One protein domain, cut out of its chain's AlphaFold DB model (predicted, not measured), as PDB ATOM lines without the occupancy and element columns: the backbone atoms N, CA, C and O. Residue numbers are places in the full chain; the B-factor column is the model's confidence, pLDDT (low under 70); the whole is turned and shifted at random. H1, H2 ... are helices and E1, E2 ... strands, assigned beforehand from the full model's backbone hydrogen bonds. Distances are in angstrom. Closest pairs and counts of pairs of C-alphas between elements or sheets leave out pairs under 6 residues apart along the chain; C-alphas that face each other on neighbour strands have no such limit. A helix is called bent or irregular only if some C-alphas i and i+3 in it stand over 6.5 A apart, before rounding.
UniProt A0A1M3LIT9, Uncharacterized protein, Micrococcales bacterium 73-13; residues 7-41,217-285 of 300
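AT A GLANCE: This is residues 7 to 41 and 217 to 285 of the 300 residues of an uncharacterized protein of Micrococcales bacterium 73-13 (UniProt A0A1M3LIT9). A strongly twisted and curled sheet of two hairpins, E1 with E2 and E3 with E4, has three helices gathered toward one end, where H2 and H3 run side by side, opposite ways, and H1 stands steeply to both, meeting H2 at residues 223 to 230 and, with its residues 37 to 41, meeting residues 269 to 273 of H3. The hairpin E3 and E4 reaches toward one end of the long axis and H3 toward the other. The printed part has 104 residues, with named elements in the order E1, E2, H1, H2, E3, E4, H3. The sheet runs E2, E1, E3, E4, all antiparallel, and the class is mixed, helices and strands. The whole is loose, with a radius of gyration of the C-alphas of 16.3 A, and elongated, with spans of 59 by 32 by 19 A.

IN THESE COORDINATES: Strand E1, residues 7 to 13, begins at C-alpha 7 (33.780, 7.085, 37.327). E2, residues 16 to 25, is 25.0 A long and bends by 61 degrees at residue 22. E3, residues 243 to 251, is 24.7 A long, and E4 is residues 258 to 264. Helix H1, residues 27 to 41, is 21.2 A long. H2, residues 217 to 236, is 29.1 A long, has a kink of 27 degrees near residue 224 and is irregular, with C-alphas 218 and 221 7.5 A apart. H3, residues 267 to 284, is 25.9 A long and ends at C-alpha 284 (11.048, 0.007, 67.421).

HOW THE PARTS SIT: In the hairpin E1 and E2, N 9 and O 20 are 2.9 A apart, within hydrogen-bond range. Between the antiparallel inner strands E1 and E3, N 8 and O 245 are 2.8 A apart. In the hairpin E3 and E4, N 248 and O 261 are 2.9 A apart. H1 and H2 are on one face of the sheet, two layers, one of helices and one of strands. H2 lies over E1 and E3 at a height over the sheet of 15.0 A, across the strands at 73 degrees to E1 on the local plane. H2, with residues 223 to 230 alone, touches H1 at a steep tilt of 55 degrees, opposite ways; their closest C-alphas, of Ala 36 and Asp 226, are 4.9 A apart. H2 touches H3 at a shallow tilt of 27 degrees, opposite ways; their closest C-alphas, of Ile 227 and Ile 270, are 6.2 A apart. H1, with residues 37 to 41 alone, touches H3 at a steep tilt of 52 degrees; their closest C-alphas, of Leu 40 and Ala 273, are 5.6 A apart. H3 is not on the sheet. Every O i to N i+4 pair is within hydrogen-bond range in H1 and H3, and 13 of 16 are in H2.

THE WHOLE: The two C-alphas farthest apart, of Gln 255 and Gly 285, are 60.5 A apart. Residues 42 to 216 are not printed, and C-alphas 41 and 217 are 15.9 A apart across the cut. Of the links that are printed whole, none is long. The mean pLDDT of the printed part is 87.8, and residues 241 and 253 are under 70.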
ATOM      1  N   LEU A   7      34.879   8.028  37.164       92.69
ATOM      2  CA  LEU A   7      33.780   7.085  37.327       92.69
ATOM      3  C   LEU A   7      33.848   6.101  36.165       92.69
ATOM      4  O   LEU A   7      34.010   6.509  35.012       92.69
ATOM      5  N   GLY A   8      33.695   4.824  36.467       91.69
ATOM      6  CA  GLY A   8      33.596   3.788  35.464       91.69
ATOM      7  C   GLY A   8      32.774   2.596  35.922       91.69
ATOM      8  O   GLY A   8      32.185   2.592  37.003       91.69
ATOM      9  N   SER A   9      32.750   1.581  35.071       89.81
ATOM     10  CA  SER A   9      32.069   0.313  35.297       89.81
ATOM     11  C   SER A   9      32.979  -0.838  34.888       89.81
ATOM     12  O   SER A   9      33.619  -0.778  33.836       89.81
ATOM     13  N   PHE A  10      33.049  -1.887  35.709       85.19
ATOM     14  CA  PHE A  10      33.706  -3.132  35.309       85.19
ATOM     15  C   PHE A  10      32.691  -4.101  34.710       85.19
ATOM     16  O   PHE A  10      31.855  -4.633  35.443       85.19
ATOM     17  N   ALA A  11      32.830  -4.382  33.417       82.19
ATOM     18  CA  ALA A  11      32.067  -5.401  32.706       82.19
ATOM     19  C   ALA A  11      32.942  -6.631  32.416       82.19
ATOM     20  O   ALA A  11      34.174  -6.545  32.394       82.19
ATOM     21  N   VAL A  12      32.306  -7.785  32.207       82.00
ATOM     22  CA  VAL A  12      32.978  -8.978  31.680       82.00
ATOM     23  C   VAL A  12      32.621  -9.104  30.207       82.00
ATOM     24  O   VAL A  12      31.479  -9.393  29.866       82.00
ATOM     25  N   GLU A  13      33.608  -8.916  29.341       83.12
ATOM     26  CA  GLU A  13      33.466  -9.012  27.891       83.12
ATOM     27  C   GLU A  13      34.390 -10.113  27.388       83.12
ATOM     28  O   GLU A  13      35.594 -10.085  27.629       83.12
ATOM     29  N   ASN A  14      33.833 -11.124  26.718       85.38
ATOM     30  CA  ASN A  14      34.602 -12.255  26.177       85.38
ATOM     31  C   ASN A  14      35.490 -12.981  27.215       85.38
ATOM     32  O   ASN A  14      36.526 -13.541  26.871       85.38
ATOM     33  N   GLY A  15      35.080 -12.986  28.489       82.69
ATOM     34  CA  GLY A  15      35.839 -13.590  29.589       82.69
ATOM     35  C   GLY A  15      36.929 -12.690  30.183       82.69
ATOM     36  O   GLY A  15      37.577 -13.092  31.150       82.69
ATOM     37  N   GLU A  16      37.102 -11.472  29.668       84.19
ATOM     38  CA  GLU A  16      38.033 -10.473  30.190       84.19
ATOM     39  C   GLU A  16      37.291  -9.371  30.955       84.19
ATOM     40  O   GLU A  16      36.169  -8.992  30.622       84.19
ATOM     41  N   ARG A  17      37.919  -8.850  32.014       81.00
ATOM     42  CA  ARG A  17      37.368  -7.740  32.798       81.00
ATOM     43  C   ARG A  17      37.766  -6.419  32.141       81.00
ATOM     44  O   ARG A  17      38.934  -6.038  32.198       81.00
ATOM     45  N   VAL A  18      36.795  -5.717  31.568       85.88
ATOM     46  CA  VAL A  18      36.980  -4.436  30.873       85.88
ATOM     47  C   VAL A  18      36.491  -3.296  31.763       85.88
ATOM     48  O   VAL A  18      35.452  -3.405  32.415       85.88
ATOM     49  N   LEU A  19      37.268  -2.214  31.826       86.88
ATOM     50  CA  LEU A  19      36.888  -0.971  32.496       86.88
ATOM     51  C   LEU A  19      36.320   0.002  31.461       86.88
ATOM     52  O   LEU A  19      37.045   0.446  30.571       86.88
ATOM     53  N   HIS A  20      35.059   0.380  31.637       88.81
ATOM     54  CA  HIS A  20      34.421   1.464  30.895       88.81
ATOM     55  C   HIS A  20      34.545   2.756  31.691       88.81
ATOM     56  O   HIS A  20      33.929   2.877  32.745       88.81
ATOM     57  N   GLU A  21      35.356   3.705  31.224       88.88
ATOM     58  CA  GLU A  21      35.440   5.046  31.818       88.88
ATOM     59  C   GLU A  21      34.288   5.918  31.304       88.88
ATOM     60  O   GLU A  21      34.075   6.023  30.098       88.88
ATOM     61  N   ILE A  22      33.556   6.553  32.220       90.12
ATOM     62  CA  ILE A  22      32.313   7.277  31.914       90.12
ATOM     63  C   ILE A  22      32.546   8.782  31.999       90.12
ATOM     64  O   ILE A  22      32.342   9.508  31.027       90.12
ATOM     65  N   ARG A  23      33.016   9.269  33.155       93.50
ATOM     66  CA  ARG A  23      33.313  10.693  33.347       93.50
ATOM     67  C   ARG A  23      34.400  10.943  34.390       93.50
ATOM     68  O   ARG A  23      34.594  10.119  35.285       93.50
ATOM     69  N   PRO A  24      35.065  12.108  34.341       93.00
ATOM     70  CA  PRO A  24      35.884  12.583  35.448       93.00
ATOM     71  C   PRO A  24      35.072  12.763  36.739       93.00
ATOM     72  O   PRO A  24      33.914  13.189  36.716       93.00
ATOM     73  N   VAL A  25      35.713  12.473  37.869       92.81
ATOM     74  CA  VAL A  25      35.174  12.610  39.226       92.81
ATOM     75  C   VAL A  25      36.034  13.617  39.997       92.81
ATOM     76  O   VAL A  25      37.244  13.418  40.142       92.81
ATOM     77  N   PRO A  26      35.456  14.717  40.507       93.06
ATOM     78  CA  PRO A  26      36.161  15.629  41.399       93.06
ATOM     79  C   PRO A  26      36.596  14.934  42.694       93.06
ATOM     80  O   PRO A  26      35.895  14.065  43.210       93.06
ATOM     81  N   ALA A  27      37.712  15.372  43.288       90.62
ATOM     82  CA  ALA A  27      38.201  14.808  44.552       90.62
ATOM     83  C   ALA A  27      37.148  14.860  45.678       90.62
ATOM     84  O   ALA A  27      36.999  13.898  46.419       90.62
ATOM     85  N   SER A  28      36.350  15.931  45.743       92.31
ATOM     86  CA  SER A  28      35.261  16.067  46.718       92.31
ATOM     87  C   SER A  28      34.161  15.014  46.561       92.31
ATOM     88  O   SER A  28      33.564  14.599  47.550       92.31
ATOM     89  N   GLU A  29      33.873  14.590  45.328       93.38
ATOM     90  CA  GLU A  29      32.898  13.532  45.060       93.38
ATOM     91  C   GLU A  29      33.487  12.164  45.421       93.38
ATOM     92  O   GLU A  29      32.826  11.384  46.103       93.38
ATOM     93  N   TYR A  30      34.750  11.905  45.065       92.25
ATOM     94  CA  TYR A  30      35.462  10.701  45.505       92.25
ATOM     95  C   TYR A  30      35.453  10.561  47.034       92.25
ATOM     96  O   TYR A  30      35.073   9.507  47.548       92.25
ATOM     97  N   ASP A  31      35.800  11.628  47.758       92.00
ATOM     98  CA  ASP A  31      35.824  11.628  49.222       92.00
ATOM     99  C   ASP A  31      34.426  11.372  49.803       92.00
ATOM    100  O   ASP A  31      34.279  10.602  50.755       92.00
ATOM    101  N   ALA A  32      33.380  11.965  49.214       91.69
ATOM    102  CA  ALA A  32      31.998  11.745  49.636       91.69
ATOM    103  C   ALA A  32      31.559  10.285  49.432       91.69
ATOM    104  O   ALA A  32      30.969   9.689  50.334       91.69
ATOM    105  N   VAL A  33      31.891   9.687  48.285       93.44
ATOM    106  CA  VAL A  33      31.564   8.288  47.963       93.44
ATOM    107  C   VAL A  33      32.347   7.325  48.847       93.44
ATOM    108  O   VAL A  33      31.775   6.377  49.387       93.44
ATOM    109  N   GLN A  34      33.637   7.581  49.063       93.50
ATOM    110  CA  GLN A  34      34.466   6.789  49.966       93.50
ATOM    111  C   GLN A  34      33.906   6.813  51.394       93.50
ATOM    112  O   GLN A  34      33.794   5.763  52.030       93.50
ATOM    113  N   GLN A  35      33.513   7.992  51.884       91.56
ATOM    114  CA  GLN A  35      32.897   8.140  53.202       91.56
ATOM    115  C   GLN A  35      31.535   7.446  53.286       91.56
ATOM    116  O   GLN A  35      31.271   6.795  54.294       91.56
ATOM    117  N   ALA A  36      30.699   7.540  52.247       92.38
ATOM    118  CA  ALA A  36      29.408   6.858  52.187       92.38
ATOM    119  C   ALA A  36      29.577   5.331  52.253       92.38
ATOM    120  O   ALA A  36      28.977   4.679  53.106       92.38
ATOM    121  N   VAL A  37      30.462   4.756  51.428       92.50
ATOM    122  CA  VAL A  37      30.756   3.311  51.448       92.50
ATOM    123  C   VAL A  37      31.291   2.875  52.812       92.50
ATOM    124  O   VAL A  37      30.850   1.859  53.349       92.50
ATOM    125  N   ALA A  38      32.236   3.625  53.382       91.00
ATOM    126  CA  ALA A  38      32.800   3.307  54.690       91.00
ATOM    127  C   ALA A  38      31.729   3.337  55.788       91.00
ATOM    128  O   ALA A  38      31.675   2.419  56.605       91.00
ATOM    129  N   ARG A  39      30.854   4.349  55.777       91.25
ATOM    130  CA  ARG A  39      29.780   4.498  56.758       91.25
ATOM    131  C   ARG A  39      28.770   3.365  56.659       91.25
ATOM    132  O   ARG A  39      28.524   2.701  57.656       91.25
ATOM    133  N   LEU A  40      28.244   3.083  55.468       91.81
ATOM    134  CA  LEU A  40      27.254   2.016  55.283       91.81
ATOM    135  C   LEU A  40      27.791   0.647  55.732       91.81
ATOM    136  O   LEU A  40      27.080  -0.088  56.411       91.81
ATOM    137  N   LYS A  41      29.072   0.344  55.468       90.44
ATOM    138  CA  LYS A  41      29.720  -0.889  55.956       90.44
ATOM    139  C   LYS A  41      29.747  -1.000  57.480       90.44
ATOM    140  O   LYS A  41      29.594  -2.095  58.016       90.44
ATOM    141  N   ARG A 217      18.449   4.253  64.214       91.62
ATOM    142  CA  ARG A 217      17.362   5.169  63.869       91.62
ATOM    143  C   ARG A 217      17.821   6.626  63.846       91.62
ATOM    144  O   ARG A 217      17.446   7.352  62.923       91.62
ATOM    145  N   ASP A 218      18.671   7.016  64.792       89.31
ATOM    146  CA  ASP A 218      19.241   8.365  64.884       89.31
ATOM    147  C   ASP A 218      20.148   8.707  63.688       89.31
ATOM    148  O   ASP A 218      20.152   9.844  63.210       89.31
ATOM    149  N   VAL A 219      20.911   7.734  63.171       89.62
ATOM    150  CA  VAL A 219      21.769   7.931  61.983       89.62
ATOM    151  C   VAL A 219      21.039   7.691  60.659       89.62
ATOM    152  O   VAL A 219      21.570   8.042  59.605       89.62
ATOM    153  N   GLU A 220      19.842   7.103  60.683       91.62
ATOM    154  CA  GLU A 220      19.103   6.659  59.496       91.62
ATOM    155  C   GLU A 220      18.988   7.737  58.404       91.62
ATOM    156  O   GLU A 220      19.303   7.425  57.253       91.62
ATOM    157  N   PRO A 221      18.652   9.016  58.695       90.31
ATOM    158  CA  PRO A 221      18.576  10.043  57.651       90.31
ATOM    159  C   PRO A 221      19.900  10.227  56.902       90.31
ATOM    160  O   PRO A 221      19.919  10.489  55.697       90.31
ATOM    161  N   ARG A 222      21.027  10.059  57.604       90.31
ATOM    162  CA  ARG A 222      22.354  10.146  56.999       90.31
ATOM    163  C   ARG A 222      22.671   8.912  56.164       90.31
ATOM    164  O   ARG A 222      23.197   9.067  55.064       90.31
ATOM    165  N   LEU A 223      22.337   7.722  56.656       91.44
ATOM    166  CA  LEU A 223      22.507   6.479  55.901       91.44
ATOM    167  C   LEU A 223      21.677   6.501  54.611       91.44
ATOM    168  O   LEU A 223      22.182   6.128  53.557       91.44
ATOM    169  N   MET A 224      20.455   7.039  54.656       92.06
ATOM    170  CA  MET A 224      19.616   7.229  53.468       92.06
ATOM    171  C   MET A 224      20.224   8.213  52.463       92.06
ATOM    172  O   MET A 224      20.166   7.971  51.254       92.06
ATOM    173  N   ALA A 225      20.851   9.298  52.927       91.75
ATOM    174  CA  ALA A 225      21.572  10.221  52.049       91.75
ATOM    175  C   ALA A 225      22.801   9.560  51.395       91.75
ATOM    176  O   ALA A 225      23.053   9.759  50.202       91.75
ATOM    177  N   ASP A 226      23.535   8.738  52.150       93.06
ATOM    178  CA  ASP A 226      24.679   7.974  51.650       93.06
ATOM    179  C   ASP A 226      24.211   6.916  50.618       93.06
ATOM    180  O   ASP A 226      24.776   6.842  49.526       93.06
ATOM    181  N   ILE A 227      23.112   6.192  50.875       92.50
ATOM    182  CA  ILE A 227      22.481   5.264  49.911       92.50
ATOM    183  C   ILE A 227      22.049   5.993  48.639       92.50
ATOM    184  O   ILE A 227      22.358   5.539  47.541       92.50
ATOM    185  N   THR A 228      21.385   7.144  48.767       91.00
ATOM    186  CA  THR A 228      20.948   7.950  47.616       91.00
ATOM    187  C   THR A 228      22.138   8.398  46.768       91.00
ATOM    188  O   THR A 228      22.066   8.403  45.540       91.00
ATOM    189  N   THR A 229      23.252   8.753  47.416       90.69
ATOM    190  CA  THR A 229      24.495   9.129  46.732       90.69
ATOM    191  C   THR A 229      25.044   7.961  45.915       90.69
ATOM    192  O   THR A 229      25.365   8.141  44.744       90.69
ATOM    193  N   LEU A 230      25.099   6.757  46.490       91.31
ATOM    194  CA  LEU A 230      25.586   5.577  45.775       91.31
ATOM    195  C   LEU A 230      24.618   5.120  44.675       91.31
ATOM    196  O   LEU A 230      25.063   4.774  43.586       91.31
ATOM    197  N   ALA A 231      23.307   5.162  44.919       88.94
ATOM    198  CA  ALA A 231      22.284   4.774  43.947       88.94
ATOM    199  C   ALA A 231      22.329   5.633  42.671       88.94
ATOM    200  O   ALA A 231      22.151   5.104  41.576       88.94
ATOM    201  N   LYS A 232      22.639   6.933  42.787       88.69
ATOM    202  CA  LYS A 232      22.860   7.807  41.621       88.69
ATOM    203  C   LYS A 232      23.992   7.300  40.730       88.69
ATOM    204  O   LYS A 232      23.819   7.245  39.519       88.69
ATOM    205  N   LEU A 233      25.095   6.844  41.327       89.00
ATOM    206  CA  LEU A 233      26.218   6.279  40.573       89.00
ATOM    207  C   LEU A 233      25.819   4.994  39.843       89.00
ATOM    208  O   LEU A 233      26.236   4.794  38.710       89.00
ATOM    209  N   PHE A 234      24.981   4.148  40.451       87.38
ATOM    210  CA  PHE A 234      24.422   2.983  39.756       87.38
ATOM    211  C   PHE A 234      23.564   3.379  38.549       87.38
ATOM    212  O   PHE A 234      23.677   2.747  37.503       87.38
ATOM    213  N   GLY A 235      22.754   4.435  38.668       86.00
ATOM    214  CA  GLY A 235      21.973   4.970  37.548       86.00
ATOM    215  C   GLY A 235      22.847   5.518  36.416       86.00
ATOM    216  O   GLY A 235      22.557   5.275  35.250       86.00
ATOM    217  N   GLU A 236      23.949   6.195  36.748       88.00
ATOM    218  CA  GLU A 236      24.893   6.741  35.760       88.00
ATOM    219  C   GLU A 236      25.643   5.658  34.969       88.00
ATOM    220  O   GLU A 236      26.065   5.912  33.844       88.00
ATOM    221  N   VAL A 237      25.824   4.461  35.540       87.12
ATOM    222  CA  VAL A 237      26.562   3.365  34.887       87.12
ATOM    223  C   VAL A 237      25.666   2.255  34.332       87.12
ATOM    224  O   VAL A 237      26.186   1.252  33.838       87.12
ATOM    225  N   ALA A 238      24.340   2.410  34.410       81.19
ATOM    226  CA  ALA A 238      23.366   1.355  34.115       81.19
ATOM    227  C   ALA A 238      23.535   0.745  32.711       81.19
ATOM    228  O   ALA A 238      23.474  -0.477  32.556       81.19
ATOM    229  N   ASP A 239      23.847   1.573  31.712       80.94
ATOM    230  CA  ASP A 239      24.031   1.142  30.320       80.94
ATOM    231  C   ASP A 239      25.316   0.320  30.094       80.94
ATOM    232  O   ASP A 239      25.462  -0.348  29.071       80.94
ATOM    233  N   HIS A 240      26.242   0.317  31.058       77.12
ATOM    234  CA  HIS A 240      27.557  -0.320  30.952       77.12
ATOM    235  C   HIS A 240      27.644  -1.697  31.637       77.12
ATOM    236  O   HIS A 240      28.750  -2.193  31.857       77.12
ATOM    237  N   GLN A 241      26.501  -2.305  31.994       69.38
ATOM    238  CA  GLN A 241      26.345  -3.701  32.464       69.38
ATOM    239  C   GLN A 241      27.342  -4.174  33.545       69.38
ATOM    240  O   GLN A 241      27.684  -5.355  33.621       69.38
ATOM    241  N   GLY A 242      27.812  -3.272  34.404       71.88
ATOM    242  CA  GLY A 242      28.837  -3.581  35.395       71.88
ATOM    243  C   GLY A 242      28.682  -2.782  36.680       71.88
ATOM    244  O   GLY A 242      27.865  -1.868  36.782       71.88
ATOM    245  N   ALA A 243      29.448  -3.169  37.700       80.06
ATOM    246  CA  ALA A 243      29.410  -2.493  38.992       80.06
ATOM    247  C   ALA A 243      30.153  -1.145  38.911       80.06
ATOM    248  O   ALA A 243      31.290  -1.126  38.415       80.06
ATOM    249  N   PRO A 244      29.568  -0.047  39.431       88.31
ATOM    250  CA  PRO A 244      30.210   1.252  39.439       88.31
ATOM    251  C   PRO A 244      31.503   1.206  40.253       88.31
ATOM    252  O   PRO A 244      31.599   0.599  41.329       88.31
ATOM    253  N   CYS A 245      32.522   1.873  39.734       91.12
ATOM    254  CA  CYS A 245      33.801   2.034  40.392       91.12
ATOM    255  C   CYS A 245      34.334   3.448  40.176       91.12
ATOM    256  O   CYS A 245      34.107   4.064  39.139       91.12
ATOM    257  N   ILE A 246      35.068   3.963  41.161       91.50
ATOM    258  CA  ILE A 246      35.870   5.173  40.977       91.50
ATOM    259  C   ILE A 246      37.330   4.751  40.918       91.50
ATOM    260  O   ILE A 246      37.834   4.087  41.827       91.50
ATOM    261  N   VAL A 247      38.003   5.110  39.831       91.25
ATOM    262  CA  VAL A 247      39.356   4.655  39.523       91.25
ATOM    263  C   VAL A 247      40.306   5.825  39.329       91.25
ATOM    264  O   VAL A 247      39.927   6.877  38.819       91.25
ATOM    265  N   ARG A 248      41.564   5.649  39.725       89.69
ATOM    266  CA  ARG A 248      42.652   6.568  39.378       89.69
ATOM    267  C   ARG A 248      43.905   5.782  39.061       89.69
ATOM    268  O   ARG A 248      44.321   4.915  39.831       89.69
ATOM    269  N   ARG A 249      44.560   6.146  37.965       84.94
ATOM    270  CA  ARG A 249      45.863   5.598  37.607       84.94
ATOM    271  C   ARG A 249      46.963   6.372  38.333       84.94
ATOM    272  O   ARG A 249      46.964   7.597  38.326       84.94
ATOM    273  N   SER A 250      47.871   5.675  39.007       81.56
ATOM    274  CA  SER A 250      48.990   6.290  39.741       81.56
ATOM    275  C   SER A 250      50.313   5.602  39.377       81.56
ATOM    276  O   SER A 250      50.311   4.405  39.090       81.56
ATOM    277  N   PRO A 251      51.439   6.327  39.298       78.69
ATOM    278  CA  PRO A 251      52.735   5.721  39.003       78.69
ATOM    279  C   PRO A 251      53.239   4.910  40.209       78.69
ATOM    280  O   PRO A 251      53.219   5.401  41.333       78.69
ATOM    281  N   THR A 252      53.753   3.694  39.991       73.94
ATOM    282  CA  THR A 252      54.186   2.783  41.080       73.94
ATOM    283  C   THR A 252      55.611   3.059  41.582       73.94
ATOM    284  O   THR A 252      56.277   2.159  42.086       73.94
ATOM    285  N   GLY A 253      56.159   4.252  41.323       67.81
ATOM    286  CA  GLY A 253      57.569   4.586  41.590       67.81
ATOM    287  C   GLY A 253      58.604   3.860  40.709       67.81
ATOM    288  O   GLY A 253      59.788   4.169  40.781       67.81
ATOM    289  N   VAL A 254      58.174   2.933  39.844       76.75
ATOM    290  CA  VAL A 254      59.009   2.247  38.844       76.75
ATOM    291  C   VAL A 254      58.724   2.863  37.479       76.75
ATOM    292  O   VAL A 254      57.566   2.984  37.081       76.75
ATOM    293  N   GLN A 255      59.774   3.260  36.758       73.56
ATOM    294  CA  GLN A 255      59.641   3.964  35.485       73.56
ATOM    295  C   GLN A 255      58.807   3.145  34.484       73.56
ATOM    296  O   GLN A 255      59.089   1.977  34.226       73.56
ATOM    297  N   GLY A 256      57.749   3.761  33.949       71.44
ATOM    298  CA  GLY A 256      56.835   3.130  32.992       71.44
ATOM    299  C   GLY A 256      55.775   2.202  33.600       71.44
ATOM    300  O   GLY A 256      54.926   1.708  32.855       71.44
ATOM    301  N   ARG A 257      55.764   1.984  34.923       75.25
ATOM    302  CA  ARG A 257      54.779   1.127  35.598       75.25
ATOM    303  C   ARG A 257      53.724   1.953  36.338       75.25
ATOM    304  O   ARG A 257      54.021   2.934  37.017       75.25
ATOM    305  N   TRP A 258      52.475   1.524  36.189       75.69
ATOM    306  CA  TRP A 258      51.293   2.184  36.730       75.69
ATOM    307  C   TRP A 258      50.451   1.191  37.528       75.69
ATOM    308  O   TRP A 258      50.392   0.013  37.174       75.69
ATOM    309  N   GLU A 259      49.776   1.682  38.557       83.19
ATOM    310  CA  GLU A 259      48.769   0.964  39.333       83.19
ATOM    311  C   GLU A 259      47.413   1.654  39.227       83.19
ATOM    312  O   GLU A 259      47.315   2.863  38.985       83.19
ATOM    313  N   TRP A 260      46.366   0.860  39.413       83.12
ATOM    314  CA  TRP A 260      44.999   1.335  39.507       83.12
ATOM    315  C   TRP A 260      44.586   1.376  40.972       83.12
ATOM    316  O   TRP A 260      44.514   0.340  41.631       83.12
ATOM    317  N   ASN A 261      44.273   2.571  41.460       86.19
ATOM    318  CA  ASN A 261      43.527   2.745  42.695       86.19
ATOM    319  C   ASN A 261      42.046   2.609  42.361       86.19
ATOM    320  O   ASN A 261      41.548   3.363  41.529       86.19
ATOM    321  N   VAL A 262      41.362   1.645  42.978       87.88
ATOM    322  CA  VAL A 262      39.968   1.310  42.671       87.88
ATOM    323  C   VAL A 262      39.134   1.372  43.945       87.88
ATOM    324  O   VAL A 262      39.378   0.622  44.891       87.88
ATOM    325  N   LEU A 263      38.114   2.226  43.949       90.06
ATOM    326  CA  LEU A 263      37.012   2.177  44.901       90.06
ATOM    327  C   LEU A 263      35.836   1.468  44.229       90.06
ATOM    328  O   LEU A 263      35.119   2.068  43.431       90.06
ATOM    329  N   GLN A 264      35.664   0.180  44.527       86.75
ATOM    330  CA  GLN A 264      34.514  -0.586  44.050       86.75
ATOM    331  C   GLN A 264      33.293  -0.288  44.923       86.75
ATOM    332  O   GLN A 264      33.373  -0.365  46.154       86.75
ATOM    333  N   ILE A 265      32.172   0.041  44.282       87.44
ATOM    334  CA  ILE A 265      30.902   0.319  44.948       87.44
ATOM    335  C   ILE A 265      30.038  -0.935  44.812       87.44
ATOM    336  O   ILE A 265      29.653  -1.330  43.714       87.44
ATOM    337  N   ASP A 266      29.792  -1.599  45.936       84.56
ATOM    338  CA  ASP A 266      29.081  -2.875  45.989       84.56
ATOM    339  C   ASP A 266      27.622  -2.663  46.417       84.56
ATOM    340  O   ASP A 266      27.361  -2.018  47.435       84.56
ATOM    341  N   LEU A 267      26.677  -3.235  45.661       84.75
ATOM    342  CA  LEU A 267      25.250  -3.244  46.009       84.75
ATOM    343  C   LEU A 267      24.997  -3.926  47.354       84.75
ATOM    344  O   LEU A 267      24.067  -3.541  48.062       84.75
ATOM    345  N   LEU A 268      25.831  -4.899  47.733       87.94
ATOM    346  CA  LEU A 268      25.711  -5.590  49.011       87.94
ATOM    347  C   LEU A 268      25.805  -4.613  50.188       87.94
ATOM    348  O   LEU A 268      25.044  -4.742  51.139       87.94
ATOM    349  N   VAL A 269      26.658  -3.588  50.097       87.88
ATOM    350  CA  VAL A 269      26.814  -2.576  51.157       87.88
ATOM    351  C   VAL A 269      25.526  -1.772  51.352       87.88
ATOM    352  O   VAL A 269      25.152  -1.465  52.483       87.88
ATOM    353  N   ILE A 270      24.830  -1.452  50.257       88.94
ATOM    354  CA  ILE A 270      23.523  -0.786  50.306       88.94
ATOM    355  C   ILE A 270      22.487  -1.733  50.919       88.94
ATOM    356  O   ILE A 270      21.780  -1.346  51.849       88.94
ATOM    357  N   GLY A 271      22.433  -2.980  50.441       89.56
ATOM    358  CA  GLY A 271      21.493  -3.989  50.927       89.56
ATOM    359  C   GLY A 271      21.645  -4.279  52.423       89.56
ATOM    360  O   GLY A 271      20.656  -4.280  53.152       89.56
ATOM    361  N   GLU A 272      22.872  -4.461  52.911       90.81
ATOM    362  CA  GLU A 272      23.157  -4.713  54.329       90.81
ATOM    363  C   GLU A 272      22.748  -3.539  55.224       90.81
ATOM    364  O   GLU A 272      22.141  -3.755  56.276       90.81
ATOM    365  N   ALA A 273      23.036  -2.305  54.802       90.44
ATOM    366  CA  ALA A 273      22.628  -1.112  55.539       90.44
ATOM    367  C   ALA A 273      21.099  -0.957  55.560       90.44
ATOM    368  O   ALA A 273      20.520  -0.657  56.604       90.44
ATOM    369  N   MET A 274      20.425  -1.223  54.437       91.38
ATOM    370  CA  MET A 274      18.962  -1.233  54.363       91.38
ATOM    371  C   MET A 274      18.333  -2.277  55.286       91.38
ATOM    372  O   MET A 274      17.389  -1.965  56.011       91.38
ATOM    373  N   VAL A 275      18.875  -3.497  55.308       91.94
ATOM    374  CA  VAL A 275      18.425  -4.558  56.221       91.94
ATOM    375  C   VAL A 275      18.616  -4.137  57.678       91.94
ATOM    376  O   VAL A 275      17.723  -4.366  58.492       91.94
ATOM    377  N   ALA A 276      19.732  -3.487  58.016       92.12
ATOM    378  CA  ALA A 276      19.965  -2.988  59.367       92.12
ATOM    379  C   ALA A 276      18.965  -1.890  59.772       92.12
ATOM    380  O   ALA A 276      18.430  -1.944  60.879       92.12
ATOM    381  N   MET A 277      18.660  -0.937  58.882       93.62
ATOM    382  CA  MET A 277      17.667   0.116  59.141       93.62
ATOM    383  C   MET A 277      16.246  -0.446  59.277       93.62
ATOM    384  O   MET A 277      15.542  -0.109  60.228       93.62
ATOM    385  N   ASN A 278      15.831  -1.355  58.388       93.88
ATOM    386  CA  ASN A 278      14.525  -2.015  58.496       93.88
ATOM    387  C   ASN A 278      14.437  -2.900  59.746       93.88
ATOM    388  O   ASN A 278      13.415  -2.904  60.429       93.88
ATOM    389  N   GLY A 279      15.523  -3.592  60.102       92.81
ATOM    390  CA  GLY A 279      15.628  -4.332  61.358       92.81
ATOM    391  C   GLY A 279      15.460  -3.426  62.579       92.81
ATOM    392  O   GLY A 279      14.686  -3.752  63.476       92.81
ATOM    393  N   ALA A 280      16.116  -2.263  62.589       94.31
ATOM    394  CA  ALA A 280      15.977  -1.272  63.653       94.31
ATOM    395  C   ALA A 280      14.535  -0.751  63.770       94.31
ATOM    396  O   ALA A 280      13.959  -0.778  64.856       94.31
ATOM    397  N   ARG A 281      13.915  -0.357  62.651       95.62
ATOM    398  CA  ARG A 281      12.508   0.074  62.617       95.62
ATOM    399  C   ARG A 281      11.567  -0.997  63.153       95.62
ATOM    400  O   ARG A 281      10.746  -0.701  64.013       95.62
ATOM    401  N   LYS A 282      11.748  -2.255  62.742       95.62
ATOM    402  CA  LYS A 282      10.955  -3.386  63.240       95.62
ATOM    403  C   LYS A 282      11.059  -3.555  64.757       95.62
ATOM    404  O   LYS A 282      10.038  -3.765  65.406       95.62
ATOM    405  N   VAL A 283      12.263  -3.452  65.322       95.25
ATOM    406  CA  VAL A 283      12.480  -3.511  66.781       95.25
ATOM    407  C   VAL A 283      11.755  -2.367  67.495       95.25
ATOM    408  O   VAL A 283      11.198  -2.570  68.569       95.25
ATOM    409  N   LEU A 284      11.719  -1.180  66.884       95.12
ATOM    410  CA  LEU A 284      11.048   0.007  67.421       95.12
ATOM    411  C   LEU A 284       9.535   0.055  67.130       95.12
ATOM    412  O   LEU A 284       8.857   0.962  67.608       95.12
ATOM    413  N   GLY A 285       8.987  -0.904  66.375       94.62
ATOM    414  CA  GLY A 285       7.577  -0.908  65.962       94.62
ATOM    415  C   GLY A 285       7.236   0.139  64.891       94.62
ATOM    416  O   GLY A 285       6.078   0.529  64.755       94.62
TER     417      GLY A 285